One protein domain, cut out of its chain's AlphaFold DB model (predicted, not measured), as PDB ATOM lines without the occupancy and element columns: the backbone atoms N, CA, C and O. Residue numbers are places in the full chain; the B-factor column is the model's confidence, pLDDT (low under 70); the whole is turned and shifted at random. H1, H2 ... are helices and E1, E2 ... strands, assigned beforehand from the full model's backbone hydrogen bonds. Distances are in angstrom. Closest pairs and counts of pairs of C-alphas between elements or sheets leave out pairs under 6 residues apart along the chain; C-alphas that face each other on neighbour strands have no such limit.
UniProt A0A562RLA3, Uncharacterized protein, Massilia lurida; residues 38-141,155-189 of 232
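AT A GLANCE: This is residues 38 to 141 and 155 to 189 of the 232 residues of an uncharacterized protein of Massilia lurida (UniProt A0A562RLA3). A model with little regular structure: a twisted mixed sheet, E3 E2 E1 E7 E8, and a small antiparallel one, E4 E5 E6, with H1 between E3 and E4, H3 beside E8, and residues 39 to 44 sticking out. Under half of the 139 printed residues lie in the eight named strands and three named helices; class mixed. The whole is only just compact, close to loose: radius of gyration of the C-alphas 17.2 A, spans 59 by 38 by 32 A.

HOW THE PARTS SIT: E1, E2 and E3, residues 60-64, 67-70 and 73-75, form a meander of successive antiparallel neighbours, N 62 and O 69 at 2.9 A, as do E4, E5 and E6, 103-106, 111-114 and 125-129. H1, 81-88, is over E4 and E5, height 10.1 A. H2, 136-139, is on neither sheet. E7, 164-167, is parallel to E1, N 61 and O 164 at 2.8 A. H3, 178-184, only grazes the sheet of E7 and E8, 170-172. H1 and H3 have every O i to N i+4 pair within hydrogen-bond range.

IN THESE COORDINATES: C-alpha 60 begins E1 at (52.865, -68.019, 435.930); C-alpha 184 ends H3 at (58.838, -85.739, 436.950).

THE WHOLE: Residues 142-154 are cut out; C-alphas 141 and 155 are 15.4 A apart. H1 to E4 is a long link. Residues 38-44, 133-141 and 155-157 have pLDDT under 70.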
ATOM      1  N   ALA A  38      65.733-102.906 436.432       64.19
ATOM      2  CA  ALA A  38      64.892-102.782 435.253       64.19
ATOM      3  C   ALA A  38      65.562-101.962 434.132       64.19
ATOM      4  O   ALA A  38      65.412-102.309 432.960       64.19
ATOM      5  N   LYS A  39      66.368-100.941 434.465       67.88
ATOM      6  CA  LYS A  39      67.254-100.265 433.497       67.88
ATOM      7  C   LYS A  39      68.319-101.215 432.945       67.88
ATOM      8  O   LYS A  39      68.498-101.281 431.733       67.88
ATOM      9  N   HIS A  40      68.990-101.994 433.801       68.50
ATOM     10  CA  HIS A  40      70.002-102.963 433.357       68.50
ATOM     11  C   HIS A  40      69.428-104.085 432.490       68.50
ATOM     12  O   HIS A  40      70.087-104.528 431.555       68.50
ATOM     13  N   ALA A  41      68.197-104.512 432.768       67.38
ATOM     14  CA  ALA A  41      67.485-105.498 431.966       67.38
ATOM     15  C   ALA A  41      66.933-104.933 430.641       67.38
ATOM     16  O   ALA A  41      66.293-105.668 429.894       67.38
ATOM     17  N   GLY A  42      67.112-103.634 430.360       57.84
ATOM     18  CA  GLY A  42      66.509-102.966 429.201       57.84
ATOM     19  C   GLY A  42      64.977-102.892 429.253       57.84
ATOM     20  O   GLY A  42      64.345-102.525 428.266       57.84
ATOM     21  N   ALA A  43      64.374-103.230 430.397       60.75
ATOM     22  CA  ALA A  43      62.930-103.200 430.615       60.75
ATOM     23  C   ALA A  43      62.402-101.767 430.800       60.75
ATOM     24  O   ALA A  43      61.220-101.509 430.581       60.75
ATOM     25  N   ILE A  44      63.274-100.826 431.179       64.19
ATOM     26  CA  ILE A  44      62.977 -99.394 431.257       64.19
ATOM     27  C   ILE A  44      63.957 -98.645 430.358       64.19
ATOM     28  O   ILE A  44      65.171 -98.767 430.513       64.19
ATOM     29  N   LYS A  45      63.421 -97.843 429.433       70.44
ATOM     30  CA  LYS A  45      64.221 -96.928 428.613       70.44
ATOM     31  C   LYS A  45      64.886 -95.888 429.516       70.44
ATOM     32  O   LYS A  45      64.204 -95.184 430.261       70.44
ATOM     33  N   ASP A  46      66.212 -95.800 429.454       76.44
ATOM     34  CA  ASP A  46      66.971 -94.794 430.193       76.44
ATOM     35  C   ASP A  46      67.058 -93.501 429.378       76.44
ATOM     36  O   ASP A  46      67.845 -93.387 428.442       76.44
ATOM     37  N   TYR A  47      66.203 -92.538 429.715       80.31
ATOM     38  CA  TYR A  47      66.164 -91.228 429.064       80.31
ATOM     39  C   TYR A  47      67.129 -90.208 429.696       80.31
ATOM     40  O   TYR A  47      67.279 -89.100 429.183       80.31
ATOM     41  N   GLY A  48      67.808 -90.581 430.787       84.12
ATOM     42  CA  GLY A  48      68.618 -89.670 431.589       84.12
ATOM     43  C   GLY A  48      67.800 -88.891 432.624       84.12
ATOM     44  O   GLY A  48      66.693 -89.282 432.996       84.12
ATOM     45  N   ALA A  49      68.384 -87.807 433.138       88.50
ATOM     46  CA  ALA A  49      67.732 -86.928 434.105       88.50
ATOM     47  C   ALA A  49      66.904 -85.848 433.383       88.50
ATOM     48  O   ALA A  49      67.425 -85.239 432.442       88.50
ATOM     49  N   PRO A  50      65.659 -85.572 433.822       92.88
ATOM     50  CA  PRO A  50      64.872 -84.456 433.310       92.88
ATOM     51  C   PRO A  50      65.608 -83.128 433.473       92.88
ATOM     52  O   PRO A  50      66.296 -82.889 434.472       92.88
ATOM     53  N   ARG A  51      65.457 -82.242 432.494       94.19
ATOM     54  CA  ARG A  51      66.054 -80.913 432.547       94.19
ATOM     55  C   ARG A  51      65.325 -80.039 433.566       94.19
ATOM     56  O   ARG A  51      64.111 -80.109 433.727       94.19
ATOM     57  N   LEU A  52      66.072 -79.150 434.212       91.25
ATOM     58  CA  LEU A  52      65.501 -78.117 435.070       91.25
ATOM     59  C   LEU A  52      65.092 -76.904 434.232       91.25
ATOM     60  O   LEU A  52      65.894 -76.359 433.470       91.25
ATOM     61  N   VAL A  53      63.847 -76.464 434.399       91.56
ATOM     62  CA  VAL A  53      63.328 -75.221 433.821       91.56
ATOM     63  C   VAL A  53      63.283 -74.161 434.916       91.56
ATOM     64  O   VAL A  53      62.697 -74.369 435.981       91.56
ATOM     65  N   ASN A  54      63.928 -73.023 434.662       89.06
ATOM     66  CA  ASN A  54      64.047 -71.945 435.641       89.06
ATOM     67  C   ASN A  54      62.683 -71.327 435.961       89.06
ATOM     68  O   ASN A  54      61.903 -71.003 435.064       89.06
ATOM     69  N   LYS A  55      62.430 -71.103 437.253       91.00
ATOM     70  CA  LYS A  55      61.237 -70.392 437.723       91.00
ATOM     71  C   LYS A  55      61.372 -68.886 437.491       91.00
ATOM     72  O   LYS A  55      62.478 -68.352 437.508       91.00
ATOM     73  N   GLY A  56      60.237 -68.197 437.363       82.62
ATOM     74  CA  GLY A  56      60.168 -66.734 437.500       82.62
ATOM     75  C   GLY A  56      59.707 -65.954 436.269       82.62
ATOM     76  O   GLY A  56      59.468 -64.753 436.391       82.62
ATOM     77  N   ALA A  57      59.525 -66.600 435.113       91.75
ATOM     78  CA  ALA A  57      58.855 -65.963 433.978       91.75
ATOM     79  C   ALA A  57      57.385 -65.637 434.319       91.75
ATOM     80  O   ALA A  57      56.757 -66.310 435.140       91.75
ATOM     81  N   LYS A  58      56.840 -64.582 433.703       93.19
ATOM     82  CA  LYS A  58      55.449 -64.148 433.894       93.19
ATOM     83  C   LYS A  58      54.696 -64.127 432.557       93.19
ATOM     84  O   LYS A  58      55.298 -63.741 431.558       93.19
ATOM     85  N   PRO A  59      53.394 -64.469 432.541       95.31
ATOM     86  CA  PRO A  59      52.603 -64.923 433.691       95.31
ATOM     87  C   PRO A  59      53.003 -66.328 434.160       95.31
ATOM     88  O   PRO A  59      53.633 -67.074 433.420       95.31
ATOM     89  N   ALA A  60      52.664 -66.673 435.400       97.56
ATOM     90  CA  ALA A  60      52.865 -68.019 435.930       97.56
ATOM     91  C   ALA A  60      51.563 -68.820 435.820       97.56
ATOM     92  O   ALA A  60      50.521 -68.350 436.275       97.56
ATOM     93  N   LEU A  61      51.632 -70.021 435.252       98.19
ATOM     94  CA  LEU A  61      50.541 -70.985 435.184       98.19
ATOM     95  C   LEU A  61      50.999 -72.275 435.870       98.19
ATOM     96  O   LEU A  61      51.951 -72.911 435.428       98.19
ATOM     97  N   ILE A  62      50.361 -72.622 436.984       98.31
ATOM     98  CA  ILE A  62      50.771 -73.736 437.844       98.31
ATOM     99  C   ILE A  62      49.641 -74.755 437.898       98.31
ATOM    100  O   ILE A  62      48.515 -74.423 438.275       98.31
ATOM    101  N   LEU A  63      49.959 -75.991 437.535       98.12
ATOM    102  CA  LEU A  63      49.091 -77.157 437.578       98.12
ATOM    103  C   LEU A  63      49.564 -78.031 438.742       98.12
ATOM    104  O   LEU A  63      50.643 -78.610 438.678       98.12
ATOM    105  N   SER A  64      48.823 -78.075 439.843       95.12
ATOM    106  CA  SER A  64      49.258 -78.820 441.032       95.12
ATOM    107  C   SER A  64      48.062 -79.315 441.817       95.12
ATOM    108  O   SER A  64      47.111 -78.561 442.027       95.12
ATOM    109  N   GLU A  65      48.128 -80.562 442.286       92.50
ATOM    110  CA  GLU A  65      47.081 -81.177 443.118       92.50
ATOM    111  C   GLU A  65      45.683 -81.075 442.471       92.50
ATOM    112  O   GLU A  65      44.694 -80.717 443.118       92.50
ATOM    113  N   GLY A  66      45.611 -81.296 441.153       93.81
ATOM    114  CA  GLY A  66      44.367 -81.211 440.383       93.81
ATOM    115  C   GLY A  66      43.774 -79.802 440.253       93.81
ATOM    116  O   GLY A  66      42.623 -79.657 439.839       93.81
ATOM    117  N   LYS A  67      44.531 -78.752 440.596       97.62
ATOM    118  CA  LYS A  67      44.103 -77.347 440.533       97.62
ATOM    119  C   LYS A  67      44.973 -76.535 439.584       97.62
ATOM    120  O   LYS A  67      46.180 -76.741 439.489       97.62
ATOM    121  N   VAL A  68      44.348 -75.565 438.925       98.31
ATOM    122  CA  VAL A  68      45.006 -74.649 437.989       98.31
ATOM    123  C   VAL A  68      45.118 -73.275 438.635       98.31
ATOM    124  O   VAL A  68      44.114 -72.714 439.064       98.31
ATOM    125  N   TYR A  69      46.316 -72.700 438.682       98.31
ATOM    126  CA  TYR A  69      46.542 -71.353 439.200       98.31
ATOM    127  C   TYR A  69      47.194 -70.469 438.145       98.31
ATOM    128  O   TYR A  69      48.242 -70.820 437.613       98.31
ATOM    129  N   PHE A  70      46.631 -69.288 437.900       97.81
ATOM    130  CA  PHE A  70      47.215 -68.270 437.030       97.81
ATOM    131  C   PHE A  70      47.609 -67.044 437.851       97.81
ATOM    132  O   PHE A  70      46.768 -66.418 438.495       97.81
ATOM    133  N   ASN A  71      48.905 -66.722 437.880       96.50
ATOM    134  CA  ASN A  71      49.489 -65.690 438.743       96.50
ATOM    135  C   ASN A  71      49.034 -65.809 440.215       96.50
ATOM    136  O   ASN A  71      48.777 -64.809 440.881       96.50
ATOM    137  N   GLY A  72      48.897 -67.043 440.710       96.31
ATOM    138  CA  GLY A  72      48.432 -67.349 442.068       96.31
ATOM    139  C   GLY A  72      46.910 -67.351 442.259       96.31
ATOM    140  O   GLY A  72      46.441 -67.778 443.309       96.31
ATOM    141  N   SER A  73      46.126 -66.934 441.263       98.00
ATOM    142  CA  SER A  73      44.660 -66.995 441.314       98.00
ATOM    143  C   SER A  73      44.155 -68.355 440.844       98.00
ATOM    144  O   SER A  73      44.551 -68.820 439.776       98.00
ATOM    145  N   LEU A  74      43.270 -68.984 441.620       97.62
ATOM    146  CA  LEU A  74      42.671 -70.273 441.270       97.62
ATOM    147  C   LEU A  74      41.718 -70.126 440.074       97.62
ATOM    148  O   LEU A  74      40.790 -69.316 440.097       97.62
ATOM    149  N   LEU A  75      41.934 -70.959 439.062       97.94
ATOM    150  CA  LEU A  75      41.059 -71.165 437.917       97.94
ATOM    151  C   LEU A  75      40.343 -72.508 438.092       97.94
ATOM    152  O   LEU A  75      40.974 -73.551 438.258       97.94
ATOM    153  N   THR A  76      39.012 -72.484 438.086       97.38
ATOM    154  CA  THR A  76      38.183 -73.665 438.366       97.38
ATOM    155  C   THR A  76      37.365 -74.020 437.135       97.38
ATOM    156  O   THR A  76      36.629 -73.181 436.615       97.38
ATOM    157  N   PHE A  77      37.492 -75.256 436.654       97.38
ATOM    158  CA  PHE A  77      36.634 -75.758 435.584       97.38
ATOM    159  C   PHE A  77      35.171 -75.824 436.035       97.38
ATOM    160  O   PHE A  77      34.881 -76.005 437.215       97.38
ATOM    161  N   GLY A  78      34.237 -75.677 435.099       96.12
ATOM    162  CA  GLY A  78      32.806 -75.579 435.390       96.12
ATOM    163  C   GLY A  78      32.335 -74.169 435.768       96.12
ATOM    164  O   GLY A  78      31.134 -73.913 435.761       96.12
ATOM    165  N   GLU A  79      33.246 -73.235 436.046       96.69
ATOM    166  CA  GLU A  79      32.900 -71.826 436.254       96.69
ATOM    167  C   GLU A  79      32.573 -71.109 434.934       96.69
ATOM    168  O   GLU A  79      33.040 -71.534 433.871       96.69
ATOM    169  N   PRO A  80      31.827 -69.990 434.977       94.81
ATOM    170  CA  PRO A  80      31.562 -69.175 433.796       94.81
ATOM    171  C   PRO A  80      32.840 -68.644 433.136       94.81
ATOM    172  O   PRO A  80      33.793 -68.264 433.829       94.81
ATOM    173  N   LEU A  81      32.838 -68.540 431.800       90.94
ATOM    174  CA  LEU A  81      33.969 -68.005 431.024       90.94
ATOM    175  C   LEU A  81      34.381 -66.611 431.511       90.94
ATOM    176  O   LEU A  81      35.568 -66.327 431.622       90.94
ATOM    177  N   GLU A  82      33.421 -65.771 431.895       91.62
ATOM    178  CA  GLU A  82      33.666 -64.410 432.381       91.62
ATOM    179  C   GLU A  82      34.528 -64.381 433.651       91.62
ATOM    180  O   GLU A  82      35.241 -63.408 433.906       91.62
ATOM    181  N   LYS A  83      34.462 -65.428 434.487       95.31
ATOM    182  CA  LYS A  83      35.291 -65.526 435.696       95.31
ATOM    183  C   LYS A  83      36.746 -65.792 435.326       95.31
ATOM    184  O   LYS A  83      37.635 -65.154 435.884       95.31
ATOM    185  N   TRP A  84      36.973 -66.677 434.360       95.94
ATOM    186  CA  TRP A  84      38.302 -66.937 433.811       95.94
ATOM    187  C   TRP A  84      38.853 -65.718 433.070       95.94
ATOM    188  O   TRP A  84      39.994 -65.336 433.311       95.94
ATOM    189  N   GLU A  85      38.035 -65.050 432.252       92.81
ATOM    190  CA  GLU A  85      38.422 -63.831 431.530       92.81
ATOM    191  C   GLU A  85      38.928 -62.737 432.478       92.81
ATOM    192  O   GLU A  85      39.950 -62.109 432.208       92.81
ATOM    193  N   LYS A  86      38.269 -62.544 433.628       94.38
ATOM    194  CA  LYS A  86      38.711 -61.579 434.649       94.38
ATOM    195  C   LYS A  86      40.077 -61.915 435.248       94.38
ATOM    196  O   LYS A  86      40.831 -60.997 435.557       94.38
ATOM    197  N   VAL A  87      40.379 -63.200 435.438       96.31
ATOM    198  CA  VAL A  87      41.654 -63.652 436.019       96.31
ATOM    199  C   VAL A  87      42.782 -63.607 434.987       96.31
ATOM    200  O   VAL A  87      43.879 -63.147 435.301       96.31
ATOM    201  N   LEU A  88      42.519 -64.060 433.759       94.81
ATOM    202  CA  LEU A  88      43.488 -64.036 432.662       94.81
ATOM    203  C   LEU A  88      43.778 -62.600 432.195       94.81
ATOM    204  O   LEU A  88      44.907 -62.293 431.810       94.81
ATOM    205  N   GLY A  89      42.785 -61.709 432.292       91.50
ATOM    206  CA  GLY A  89      42.899 -60.299 431.935       91.50
ATOM    207  C   GLY A  89      43.245 -60.090 430.459       91.50
ATOM    208  O   GLY A  89      43.057 -60.969 429.625       91.50
ATOM    209  N   GLY A  90      43.772 -58.912 430.120       83.19
ATOM    210  CA  GLY A  90      44.257 -58.617 428.767       83.19
ATOM    211  C   GLY A  90      43.173 -58.596 427.681       83.19
ATOM    212  O   GLY A  90      41.977 -58.539 427.958       83.19
ATOM    213  N   GLN A  91      43.612 -58.587 426.420       85.00
ATOM    214  CA  GLN A  91      42.725 -58.597 425.257       85.00
ATOM    215  C   GLN A  91      42.431 -60.041 424.837       85.00
ATOM    216  O   GLN A  91      43.227 -60.669 424.139       85.00
ATOM    217  N   SER A  92      41.290 -60.562 425.282       89.75
ATOM    218  CA  SER A  92      40.737 -61.823 424.792       89.75
ATOM    219  C   SER A  92      39.992 -61.617 423.475       89.75
ATOM    220  O   SER A  92      39.258 -60.638 423.325       89.75
ATOM    221  N   VAL A  93      40.088 -62.579 422.564       89.38
ATOM    222  CA  VAL A  93      39.199 -62.682 421.401       89.38
ATOM    223  C   VAL A  93      38.282 -63.874 421.622       89.38
ATOM    224  O   VAL A  93      38.760 -64.993 421.794       89.38
ATOM    225  N   CYS A  94      36.974 -63.638 421.637       86.62
ATOM    226  CA  CYS A  94      35.971 -64.674 421.856       86.62
ATOM    227  C   CYS A  94      35.067 -64.839 420.637       86.62
ATOM    228  O   CYS A  94      34.815 -63.879 419.909       86.62
ATOM    229  N   SER A  95      34.527 -66.045 420.466       85.19
ATOM    230  CA  SER A  95      33.418 -66.302 419.547       85.19
ATOM    231  C   SER A  95      32.203 -65.441 419.906       85.19
ATOM    232  O   SER A  95      32.097 -64.897 421.015       85.19
ATOM    233  N   LYS A  96      31.253 -65.308 418.972       81.69
ATOM    234  CA  LYS A  96      30.062 -64.480 419.214       81.69
ATOM    235  C   LYS A  96      29.297 -65.008 420.428       81.69
ATOM    236  O   LYS A  96      29.224 -66.210 420.662       81.69
ATOM    237  N   ARG A  97      28.669 -64.111 421.196       75.38
ATOM    238  CA  ARG A  97      27.983 -64.463 422.456       75.38
ATOM    239  C   ARG A  97      26.885 -65.527 422.289       75.38
ATOM    240  O   ARG A  97      26.580 -66.244 423.235       75.38
ATOM    241  N   ASN A  98      26.272 -65.605 421.112       79.75
ATOM    242  CA  ASN A  98      25.234 -66.574 420.762       79.75
ATOM    243  C   ASN A  98      25.769 -67.848 420.080       79.75
ATOM    244  O   ASN A  98      24.983 -68.749 419.795       79.75
ATOM    245  N   GLU A  99      27.071 -67.930 419.815       80.19
ATOM    246  CA  GLU A  99      27.725 -69.085 419.205       80.19
ATOM    247  C   GLU A  99      28.049 -70.140 420.267       80.19
ATOM    248  O   GLU A  99      28.505 -69.819 421.367       80.19
ATOM    249  N   LYS A 100      27.775 -71.410 419.951       83.50
ATOM    250  CA  LYS A 100      28.011 -72.553 420.839       83.50
ATOM    251  C   LYS A 100      28.823 -73.615 420.086       83.50
ATOM    252  O   LYS A 100      28.430 -73.935 418.965       83.50
ATOM    253  N   PRO A 101      29.873 -74.199 420.693       86.75
ATOM    254  CA  PRO A 101      30.473 -73.809 421.968       86.75
ATOM    255  C   PRO A 101      31.091 -72.413 421.893       86.75
ATOM    256  O   PRO A 101      31.612 -72.003 420.858       86.75
ATOM    257  N   ARG A 102      31.065 -71.692 423.013       87.81
ATOM    258  CA  ARG A 102      31.839 -70.463 423.146       87.81
ATOM    259  C   ARG A 102      33.307 -70.809 423.354       87.81
ATOM    260  O   ARG A 102      33.624 -71.649 424.201       87.81
ATOM    261  N   ARG A 103      34.177 -70.140 422.601       90.19
ATOM    262  CA  ARG A 103      35.634 -70.214 422.738       90.19
ATOM    263  C   ARG A 103      36.202 -68.823 422.926       90.19
ATOM    264  O   ARG A 103      35.725 -67.876 422.304       90.19
ATOM    265  N   CYS A 104      37.219 -68.718 423.763       91.19
ATOM    266  CA  CYS A 104      37.970 -67.493 423.978       91.19
ATOM    267  C   CYS A 104      39.456 -67.798 423.934       91.19
ATOM    268  O   CYS A 104      39.900 -68.832 424.430       91.19
ATOM    269  N   LYS A 105      40.226 -66.885 423.356       92.06
ATOM    270  CA  LYS A 105      41.669 -67.021 423.227       92.06
ATOM    271  C   LYS A 105      42.400 -65.751 423.613       92.06
ATOM    272  O   LYS A 105      41.891 -64.642 423.452       92.06
ATOM    273  N   TRP A 106      43.636 -65.937 424.046       93.06
ATOM    274  CA  TRP A 106      44.588 -64.888 424.365       93.06
ATOM    275  C   TRP A 106      45.842 -65.113 423.535       93.06
ATOM    276  O   TRP A 106      46.751 -65.821 423.961       93.06
ATOM    277  N   ASP A 107      45.906 -64.497 422.353       89.81
ATOM    278  CA  ASP A 107      47.045 -64.665 421.442       89.81
ATOM    279  C   ASP A 107      48.372 -64.275 422.115       89.81
ATOM    280  O   ASP A 107      49.362 -64.981 421.968       89.81
ATOM    281  N   ALA A 108      48.390 -63.211 422.926       89.31
ATOM    282  CA  ALA A 108      49.584 -62.795 423.669       89.31
ATOM    283  C   ALA A 108      50.014 -63.787 424.767       89.31
ATOM    284  O   ALA A 108      51.161 -63.751 425.207       89.31
ATOM    285  N   LEU A 109      49.100 -64.650 425.221       93.25
ATOM    286  CA  LEU A 109      49.376 -65.674 426.224       93.25
ATOM    287  C   LEU A 109      49.573 -67.062 425.609       93.25
ATOM    288  O   LEU A 109      50.104 -67.922 426.290       93.25
ATOM    289  N   GLY A 110      49.135 -67.317 424.373       93.38
ATOM    290  CA  GLY A 110      49.059 -68.681 423.836       93.38
ATOM    291  C   GLY A 110      48.120 -69.583 424.647       93.38
ATOM    292  O   GLY A 110      48.428 -70.754 424.856       93.38
ATOM    293  N   ILE A 111      47.023 -69.014 425.163       95.38
ATOM    294  CA  ILE A 111      46.004 -69.713 425.960       95.38
ATOM    295  C   ILE A 111      44.663 -69.663 425.234       95.38
ATOM    296  O   ILE A 111      44.275 -68.615 424.708       95.38
ATOM    297  N   GLU A 112      43.925 -70.767 425.278       94.38
ATOM    298  CA  GLU A 112      42.533 -70.856 424.842       94.38
ATOM    299  C   GLU A 112      41.695 -71.499 425.941       94.38
ATOM    300  O   GLU A 112      42.164 -72.384 426.653       94.38
ATOM    301  N   ILE A 113      40.449 -71.059 426.076       95.31
ATOM    302  CA  ILE A 113      39.454 -71.719 426.915       95.31
ATOM    303  C   ILE A 113      38.193 -71.976 426.103       95.31
ATOM    304  O   ILE A 113      37.788 -71.164 425.262       95.31
ATOM    305  N   GLY A 114      37.562 -73.107 426.376       92.69
ATOM    306  CA  GLY A 114      36.402 -73.582 425.643       92.69
ATOM    307  C   GLY A 114      35.288 -74.038 426.567       92.69
ATOM    308  O   GLY A 114      35.512 -74.520 427.677       92.69
ATOM    309  N   SER A 115      34.068 -73.887 426.074       93.38
ATOM    310  CA  SER A 115      32.891 -74.598 426.571       93.38
ATOM    311  C   SER A 115      32.571 -75.784 425.655       93.38
ATOM    312  O   SER A 115      33.197 -75.963 424.610       93.38
ATOM    313  N   THR A 116      31.567 -76.584 426.010       89.50
ATOM    314  CA  THR A 116      31.041 -77.642 425.132       89.50
ATOM    315  C   THR A 116      29.633 -77.304 424.652       89.50
ATOM    316  O   THR A 116      28.968 -76.416 425.184       89.50
ATOM    317  N   PHE A 117      29.127 -78.038 423.657       87.81
ATOM    318  CA  PHE A 117      27.721 -77.925 423.251       87.81
ATOM    319  C   PHE A 117      26.748 -78.268 424.391       87.81
ATOM    320  O   PHE A 117      25.671 -77.680 424.474       87.81
ATOM    321  N   VAL A 118      27.141 -79.199 425.269       90.12
ATOM    322  CA  VAL A 118      26.336 -79.660 426.411       90.12
ATOM    323  C   VAL A 118      26.375 -78.648 427.556       90.12
ATOM    324  O   VAL A 118      25.352 -78.387 428.186       90.12
ATOM    325  N   LYS A 119      27.537 -78.035 427.801       90.31
ATOM    326  CA  LYS A 119      27.745 -77.037 428.854       90.31
ATOM    327  C   LYS A 119      28.296 -75.734 428.257       90.31
ATOM    328  O   LYS A 119      29.456 -75.398 428.470       90.31
ATOM    329  N   PRO A 120      27.479 -74.973 427.506       88.56
ATOM    330  CA  PRO A 120      27.942 -73.801 426.753       88.56
ATOM    331  C   PRO A 120      28.236 -72.571 427.624       88.56
ATOM    332  O   PRO A 120      28.722 -71.562 427.119       88.56
ATOM    333  N   ALA A 121      27.883 -72.619 428.912       86.81
ATOM    334  CA  ALA A 121      28.011 -71.503 429.845       86.81
ATOM    335  C   ALA A 121      29.196 -71.647 430.815       86.81
ATOM    336  O   ALA A 121      29.399 -70.754 431.633       86.81
ATOM    337  N   SER A 122      29.958 -72.739 430.743       94.06
ATOM    338  CA  SER A 122      31.072 -73.021 431.648       94.06
ATOM    339  C   SER A 122      32.353 -73.357 430.895       94.06
ATOM    340  O   SER A 122      32.321 -73.820 429.756       94.06
ATOM    341  N   VAL A 123      33.492 -73.108 431.540       96.75
ATOM    342  CA  VAL A 123      34.805 -73.529 431.046       96.75
ATOM    343  C   VAL A 123      34.954 -75.026 431.263       96.75
ATOM    344  O   VAL A 123      35.034 -75.501 432.395       96.75
ATOM    345  N   GLU A 124      35.004 -75.766 430.167       97.00
ATOM    346  CA  GLU A 124      35.194 -77.215 430.156       97.00
ATOM    347  C   GLU A 124      36.557 -77.609 429.580       97.00
ATOM    348  O   GLU A 124      36.970 -78.750 429.759       97.00
ATOM    349  N   GLU A 125      37.260 -76.680 428.933       96.62
ATOM    350  CA  GLU A 125      38.547 -76.910 428.278       96.62
ATOM    351  C   GLU A 125      39.488 -75.714 428.488       96.62
ATOM    352  O   GLU A 125      39.062 -74.560 428.410       96.62
ATOM    353  N   LEU A 126      40.766 -76.003 428.736       97.75
ATOM    354  CA  LEU A 126      41.895 -75.074 428.731       97.75
ATOM    355  C   LEU A 126      42.979 -75.662 427.831       97.75
ATOM    356  O   LEU A 126      43.418 -76.784 428.065       97.75
ATOM    357  N   VAL A 127      43.459 -74.883 426.870       96.62
ATOM    358  CA  VAL A 127      44.561 -75.240 425.974       96.62
ATOM    359  C   VAL A 127      45.703 -74.249 426.163       96.62
ATOM    360  O   VAL A 127      45.487 -73.036 426.191       96.62
ATOM    361  N   ILE A 128      46.924 -74.763 426.287       97.19
ATOM    362  CA  ILE A 128      48.157 -73.987 426.437       97.19
ATOM    363  C   ILE A 128      49.102 -74.377 425.304       97.19
ATOM    364  O   ILE A 128      49.549 -75.522 425.214       97.19
ATOM    365  N   ARG A 129      49.451 -73.413 424.454       95.19
ATOM    366  CA  ARG A 129      50.341 -73.633 423.311       95.19
ATOM    367  C   ARG A 129      51.777 -73.312 423.665       95.19
ATOM    368  O   ARG A 129      52.082 -72.182 424.010       95.19
ATOM    369  N   LEU A 130      52.689 -74.257 423.507       94.19
ATOM    370  CA  LEU A 130      54.128 -74.075 423.741       94.19
ATOM    371  C   LEU A 130      54.925 -73.990 422.432       94.19
ATOM    372  O   LEU A 130      55.998 -73.390 422.399       94.19
ATOM    373  N   GLY A 131      54.383 -74.528 421.338       88.00
ATOM    374  CA  GLY A 131      54.969 -74.460 420.002       88.00
ATOM    375  C   GLY A 131      53.911 -74.212 418.930       88.00
ATOM    376  O   GLY A 131      52.769 -74.638 419.069       88.00
ATOM    377  N   ARG A 132      54.294 -73.531 417.845       75.69
ATOM    378  CA  ARG A 132      53.428 -73.358 416.667       75.69
ATOM    379  C   ARG A 132      53.386 -74.618 415.822       75.69
ATOM    380  O   ARG A 132      54.351 -75.386 415.817       75.69
ATOM    381  N   ASP A 133      52.293 -74.798 415.090       65.69
ATOM    382  CA  ASP A 133      52.280 -75.789 414.021       65.69
ATOM    383  C   ASP A 133      53.025 -75.258 412.800       65.69
ATOM    384  O   ASP A 133      52.722 -74.147 412.362       65.69
ATOM    385  N   PRO A 134      53.994 -75.991 412.224       57.72
ATOM    386  CA  PRO A 134      54.496 -75.637 410.898       57.72
ATOM    387  C   PRO A 134      53.357 -75.530 409.863       57.72
ATOM    388  O   PRO A 134      53.388 -74.628 409.016       57.72
ATOM    389  N   ASP A 135      52.306 -76.347 409.996       56.69
ATOM    390  CA  ASP A 135      51.177 -76.391 409.060       56.69
ATOM    391  C   ASP A 135      50.114 -75.308 409.328       56.69
ATOM    392  O   ASP A 135      49.246 -75.065 408.489       56.69
ATOM    393  N   GLU A 136      50.195 -74.564 410.439       54.03
ATOM    394  CA  GLU A 136      49.287 -73.430 410.706       54.03
ATOM    395  C   GLU A 136      49.430 -72.317 409.661       54.03
ATOM    396  O   GLU A 136      48.460 -71.619 409.357       54.03
ATOM    397  N   SER A 137      50.619 -72.188 409.063       48.09
ATOM    398  CA  SER A 137      50.879 -71.247 407.968       48.09
ATOM    399  C   SER A 137      50.042 -71.536 406.712       48.09
ATOM    400  O   SER A 137      49.744 -70.617 405.944       48.09
ATOM    401  N   LEU A 138      49.602 -72.787 406.534       44.16
ATOM    402  CA  LEU A 138      48.787 -73.237 405.402       44.16
ATOM    403  C   LEU A 138      47.287 -72.974 405.607       44.16
ATOM    404  O   LEU A 138      46.540 -72.924 404.633       44.16
ATOM    405  N   MET A 139      46.828 -72.766 406.847       44.62
ATOM    406  CA  MET A 139      45.424 -72.427 407.133       44.62
ATOM    407  C   MET A 139      45.137 -70.920 407.058       44.62
ATOM    408  O   MET A 139      43.991 -70.514 406.878       44.62
ATOM    409  N   THR A 140      46.167 -70.071 407.134       45.75
ATOM    410  CA  THR A 140      46.041 -68.611 406.957       45.75
ATOM    411  C   THR A 140      45.883 -68.150 405.504       45.75
ATOM    412  O   THR A 140      45.677 -66.961 405.270       45.75
ATOM    413  N   SER A 141      45.970 -69.057 404.528       42.47
ATOM    414  CA  SER A 141      46.048 -68.743 403.096       42.47
ATOM    415  C   SER A 141      44.828 -69.181 402.279       42.47
ATOM    416  O   SER A 141      44.921 -69.226 401.057       42.47
ATOM    417  N   LEU A 155      39.180 -69.570 416.102       58.16
ATOM    418  CA  LEU A 155      39.153 -70.886 416.729       58.16
ATOM    419  C   LEU A 155      40.464 -71.350 417.365       58.16
ATOM    420  O   LEU A 155      40.400 -72.315 418.118       58.16
ATOM    421  N   LEU A 156      41.599 -70.699 417.080       65.94
ATOM    422  CA  LEU A 156      42.916 -71.083 417.600       65.94
ATOM    423  C   LEU A 156      43.752 -69.848 417.951       65.94
ATOM    424  O   LEU A 156      43.723 -68.832 417.241       65.94
ATOM    425  N   SER A 157      44.494 -69.924 419.051       68.06
ATOM    426  CA  SER A 157      45.464 -68.908 419.444       68.06
ATOM    427  C   SER A 157      46.697 -68.963 418.546       68.06
ATOM    428  O   SER A 157      47.253 -70.022 418.272       68.06
ATOM    429  N   LYS A 158      47.124 -67.798 418.051       74.75
ATOM    430  CA  LYS A 158      48.255 -67.660 417.113       74.75
ATOM    431  C   LYS A 158      49.606 -67.528 417.827       74.75
ATOM    432  O   LYS A 158      50.667 -67.549 417.188       74.75
ATOM    433  N   GLY A 159      49.590 -67.299 419.138       83.81
ATOM    434  CA  GLY A 159      50.788 -67.168 419.961       83.81
ATOM    435  C   GLY A 159      51.148 -68.447 420.703       83.81
ATOM    436  O   GLY A 159      50.413 -69.428 420.693       83.81
ATOM    437  N   THR A 160      52.305 -68.412 421.354       91.75
ATOM    438  CA  THR A 160      52.768 -69.456 422.268       91.75
ATOM    439  C   THR A 160      52.968 -68.856 423.652       91.75
ATOM    440  O   THR A 160      53.306 -67.681 423.791       91.75
ATOM    441  N   PHE A 161      52.766 -69.665 424.678       94.88
ATOM    442  CA  PHE A 161      52.928 -69.320 426.072       94.88
ATOM    443  C   PHE A 161      54.401 -69.038 426.374       94.88
ATOM    444  O   PHE A 161      55.251 -69.922 426.320       94.88
ATOM    445  N   GLN A 162      54.688 -67.771 426.677       91.62
ATOM    446  CA  GLN A 162      56.024 -67.267 427.030       91.62
ATOM    447  C   GLN A 162      56.223 -67.132 428.551       91.62
ATOM    448  O   GLN A 162      57.253 -66.635 429.008       91.62
ATOM    449  N   GLY A 163      55.212 -67.509 429.333       94.56
ATOM    450  CA  GLY A 163      55.242 -67.450 430.786       94.56
ATOM    451  C   GLY A 163      55.991 -68.620 431.426       94.56
ATOM    452  O   GLY A 163      56.642 -69.420 430.758       94.56
ATOM    453  N   TYR A 164      55.871 -68.738 432.746       97.50
ATOM    454  CA  TYR A 164      56.334 -69.914 433.479       97.50
ATOM    455  C   TYR A 164      55.194 -70.925 433.612       97.50
ATOM    456  O   TYR A 164      54.190 -70.617 434.252       97.50
ATOM    457  N   LEU A 165      55.337 -72.107 433.010       98.25
ATOM    458  CA  LEU A 165      54.404 -73.222 433.162       98.25
ATOM    459  C   LEU A 165      55.014 -74.257 434.109       98.25
ATOM    460  O   LEU A 165      56.175 -74.632 433.956       98.25
ATOM    461  N   GLU A 166      54.238 -74.724 435.078       98.00
ATOM    462  CA  GLU A 166      54.654 -75.749 436.035       98.00
ATOM    463  C   GLU A 166      53.565 -76.812 436.175       98.00
ATOM    464  O   GLU A 166      52.387 -76.472 436.257       98.00
ATOM    465  N   MET A 167      53.961 -78.082 436.242       97.75
ATOM    466  CA  MET A 167      53.102 -79.203 436.610       97.75
ATOM    467  C   MET A 167      53.756 -79.997 437.745       97.75
ATOM    468  O   MET A 167      54.880 -80.461 437.593       97.75
ATOM    469  N   ASP A 168      53.102 -80.092 438.902       95.56
ATOM    470  CA  ASP A 168      53.596 -80.763 440.118       95.56
ATOM    471  C   ASP A 168      55.044 -80.429 440.504       95.56
ATOM    472  O   ASP A 168      55.829 -81.301 440.887       95.56
ATOM    473  N   ARG A 169      55.409 -79.143 440.450       94.44
ATOM    474  CA  ARG A 169      56.770 -78.632 440.713       94.44
ATOM    475  C   ARG A 169      57.790 -78.892 439.603       94.44
ATOM    476  O   ARG A 169      58.932 -78.447 439.740       94.44
ATOM    477  N   PHE A 170      57.397 -79.524 438.503       96.81
ATOM    478  CA  PHE A 170      58.203 -79.646 437.293       96.81
ATOM    479  C   PHE A 170      57.898 -78.502 436.320       96.81
ATOM    480  O   PHE A 170      56.760 -78.318 435.896       96.81
ATOM    481  N   GLY A 171      58.911 -77.710 435.970       97.31
ATOM    482  CA  GLY A 171      58.752 -76.621 435.007       97.31
ATOM    483  C   GLY A 171      58.722 -77.135 433.565       97.31
ATOM    484  O   GLY A 171      59.484 -78.027 433.201       97.31
ATOM    485  N   ILE A 172      57.862 -76.542 432.745       97.50
ATOM    486  CA  ILE A 172      57.624 -76.924 431.352       97.50
ATOM    487  C   ILE A 172      57.903 -75.716 430.453       97.50
ATOM    488  O   ILE A 172      57.450 -74.605 430.726       97.50
ATOM    489  N   ASP A 173      58.642 -75.934 429.368       95.38
ATOM    490  CA  ASP A 173      58.881 -74.950 428.315       95.38
ATOM    491  C   ASP A 173      58.743 -75.586 426.918       95.38
ATOM    492  O   ASP A 173      58.450 -76.773 426.768       95.38
ATOM    493  N   SER A 174      58.977 -74.794 425.871       92.81
ATOM    494  CA  SER A 174      58.887 -75.224 424.469       92.81
ATOM    495  C   SER A 174      59.946 -76.242 424.030       92.81
ATOM    496  O   SER A 174      59.968 -76.626 422.863       92.81
ATOM    497  N   LYS A 175      60.850 -76.658 424.921       95.38
ATOM    498  CA  LYS A 175      61.863 -77.697 424.690       95.38
ATOM    499  C   LYS A 175      61.623 -78.936 425.551       95.38
ATOM    500  O   LYS A 175      62.381 -79.897 425.429       95.38
ATOM    501  N   THR A 176      60.629 -78.911 426.435       96.50
ATOM    502  CA  THR A 176      60.282 -80.041 427.295       96.50
ATOM    503  C   THR A 176      59.761 -81.203 426.459       96.50
ATOM    504  O   THR A 176      58.885 -81.035 425.611       96.50
ATOM    505  N   LYS A 177      60.291 -82.397 426.714       96.56
ATOM    506  CA  LYS A 177      59.866 -83.646 426.081       96.56
ATOM    507  C   LYS A 177      58.840 -84.377 426.934       96.56
ATOM    508  O   LYS A 177      58.818 -84.231 428.157       96.56
ATOM    509  N   PHE A 178      58.030 -85.227 426.307       96.19
ATOM    510  CA  PHE A 178      57.005 -85.979 427.032       96.19
ATOM    511  C   PHE A 178      57.575 -86.863 428.150       96.19
ATOM    512  O   PHE A 178      57.036 -86.867 429.257       96.19
ATOM    513  N   TRP A 179      58.679 -87.576 427.900       95.00
ATOM    514  CA  TRP A 179      59.290 -88.427 428.929       95.00
ATOM    515  C   TRP A 179      59.717 -87.635 430.176       95.00
ATOM    516  O   TRP A 179      59.634 -88.164 431.285       95.00
ATOM    517  N   GLU A 180      60.138 -86.372 430.023       96.69
ATOM    518  CA  GLU A 180      60.543 -85.519 431.148       96.69
ATOM    519  C   GLU A 180      59.345 -85.216 432.044       96.69
ATOM    520  O   GLU A 180      59.445 -85.318 433.265       96.69
ATOM    521  N   ILE A 181      58.192 -84.927 431.434       96.50
ATOM    522  CA  ILE A 181      56.941 -84.689 432.158       96.50
ATOM    523  C   ILE A 181      56.514 -85.982 432.850       96.50
ATOM    524  O   ILE A 181      56.375 -86.008 434.067       96.50
ATOM    525  N   ARG A 182      56.396 -87.085 432.099       95.31
ATOM    526  CA  ARG A 182      55.936 -88.388 432.607       95.31
ATOM    527  C   ARG A 182      56.743 -88.901 433.802       95.31
ATOM    528  O   ARG A 182      56.195 -89.613 434.634       95.31
ATOM    529  N   THR A 183      58.034 -88.584 433.869       93.19
ATOM    530  CA  THR A 183      58.925 -89.037 434.949       93.19
ATOM    531  C   THR A 183      59.027 -88.063 436.123       93.19
ATOM    532  O   THR A 183      59.413 -88.492 437.209       93.19
ATOM    533  N   SER A 184      58.683 -86.787 435.928       95.06
ATOM    534  CA  SER A 184      58.838 -85.739 436.950       95.06
ATOM    535  C   SER A 184      57.552 -85.398 437.699       95.06
ATOM    536  O   SER A 184      57.623 -84.904 438.824       95.06
ATOM    537  N   VAL A 185      56.393 -85.618 437.079       95.50
ATOM    538  CA  VAL A 185      55.080 -85.262 437.638       95.50
ATOM    539  C   VAL A 185      54.488 -86.384 438.488       95.50
ATOM    540  O   VAL A 185      55.029 -87.494 438.545       95.50
ATOM    541  N   ALA A 186      53.380 -86.103 439.172       94.38
ATOM    542  CA  ALA A 186      52.749 -87.069 440.051       94.38
ATOM    543  C   ALA A 186      52.264 -88.311 439.259       94.38
ATOM    544  O   ALA A 186      51.674 -88.191 438.178       94.38
ATOM    545  N   PRO A 187      52.551 -89.540 439.738       91.38
ATOM    546  CA  PRO A 187      52.288 -90.768 438.981       91.38
ATOM    547  C   PRO A 187      50.794 -91.101 438.845       91.38
ATOM    548  O   PRO A 187      50.411 -91.866 437.959       91.38
ATOM    549  N   ASP A 188      49.945 -90.531 439.696       93.56
ATOM    550  CA  ASP A 188      48.483 -90.629 439.639       93.56
ATOM    551  C   ASP A 188      47.885 -89.938 438.404       93.56
ATOM    552  O   ASP A 188      46.792 -90.311 437.969       93.56
ATOM    553  N   HIS A 189      48.639 -89.049 437.747       94.94
ATOM    554  CA  HIS A 189      48.270 -88.539 436.430       94.94
ATOM    555  C   HIS A 189      48.212 -89.624 435.347       94.94
ATOM    556  O   HIS A 189      47.533 -89.441 434.335       94.94
TER     557      HIS A 189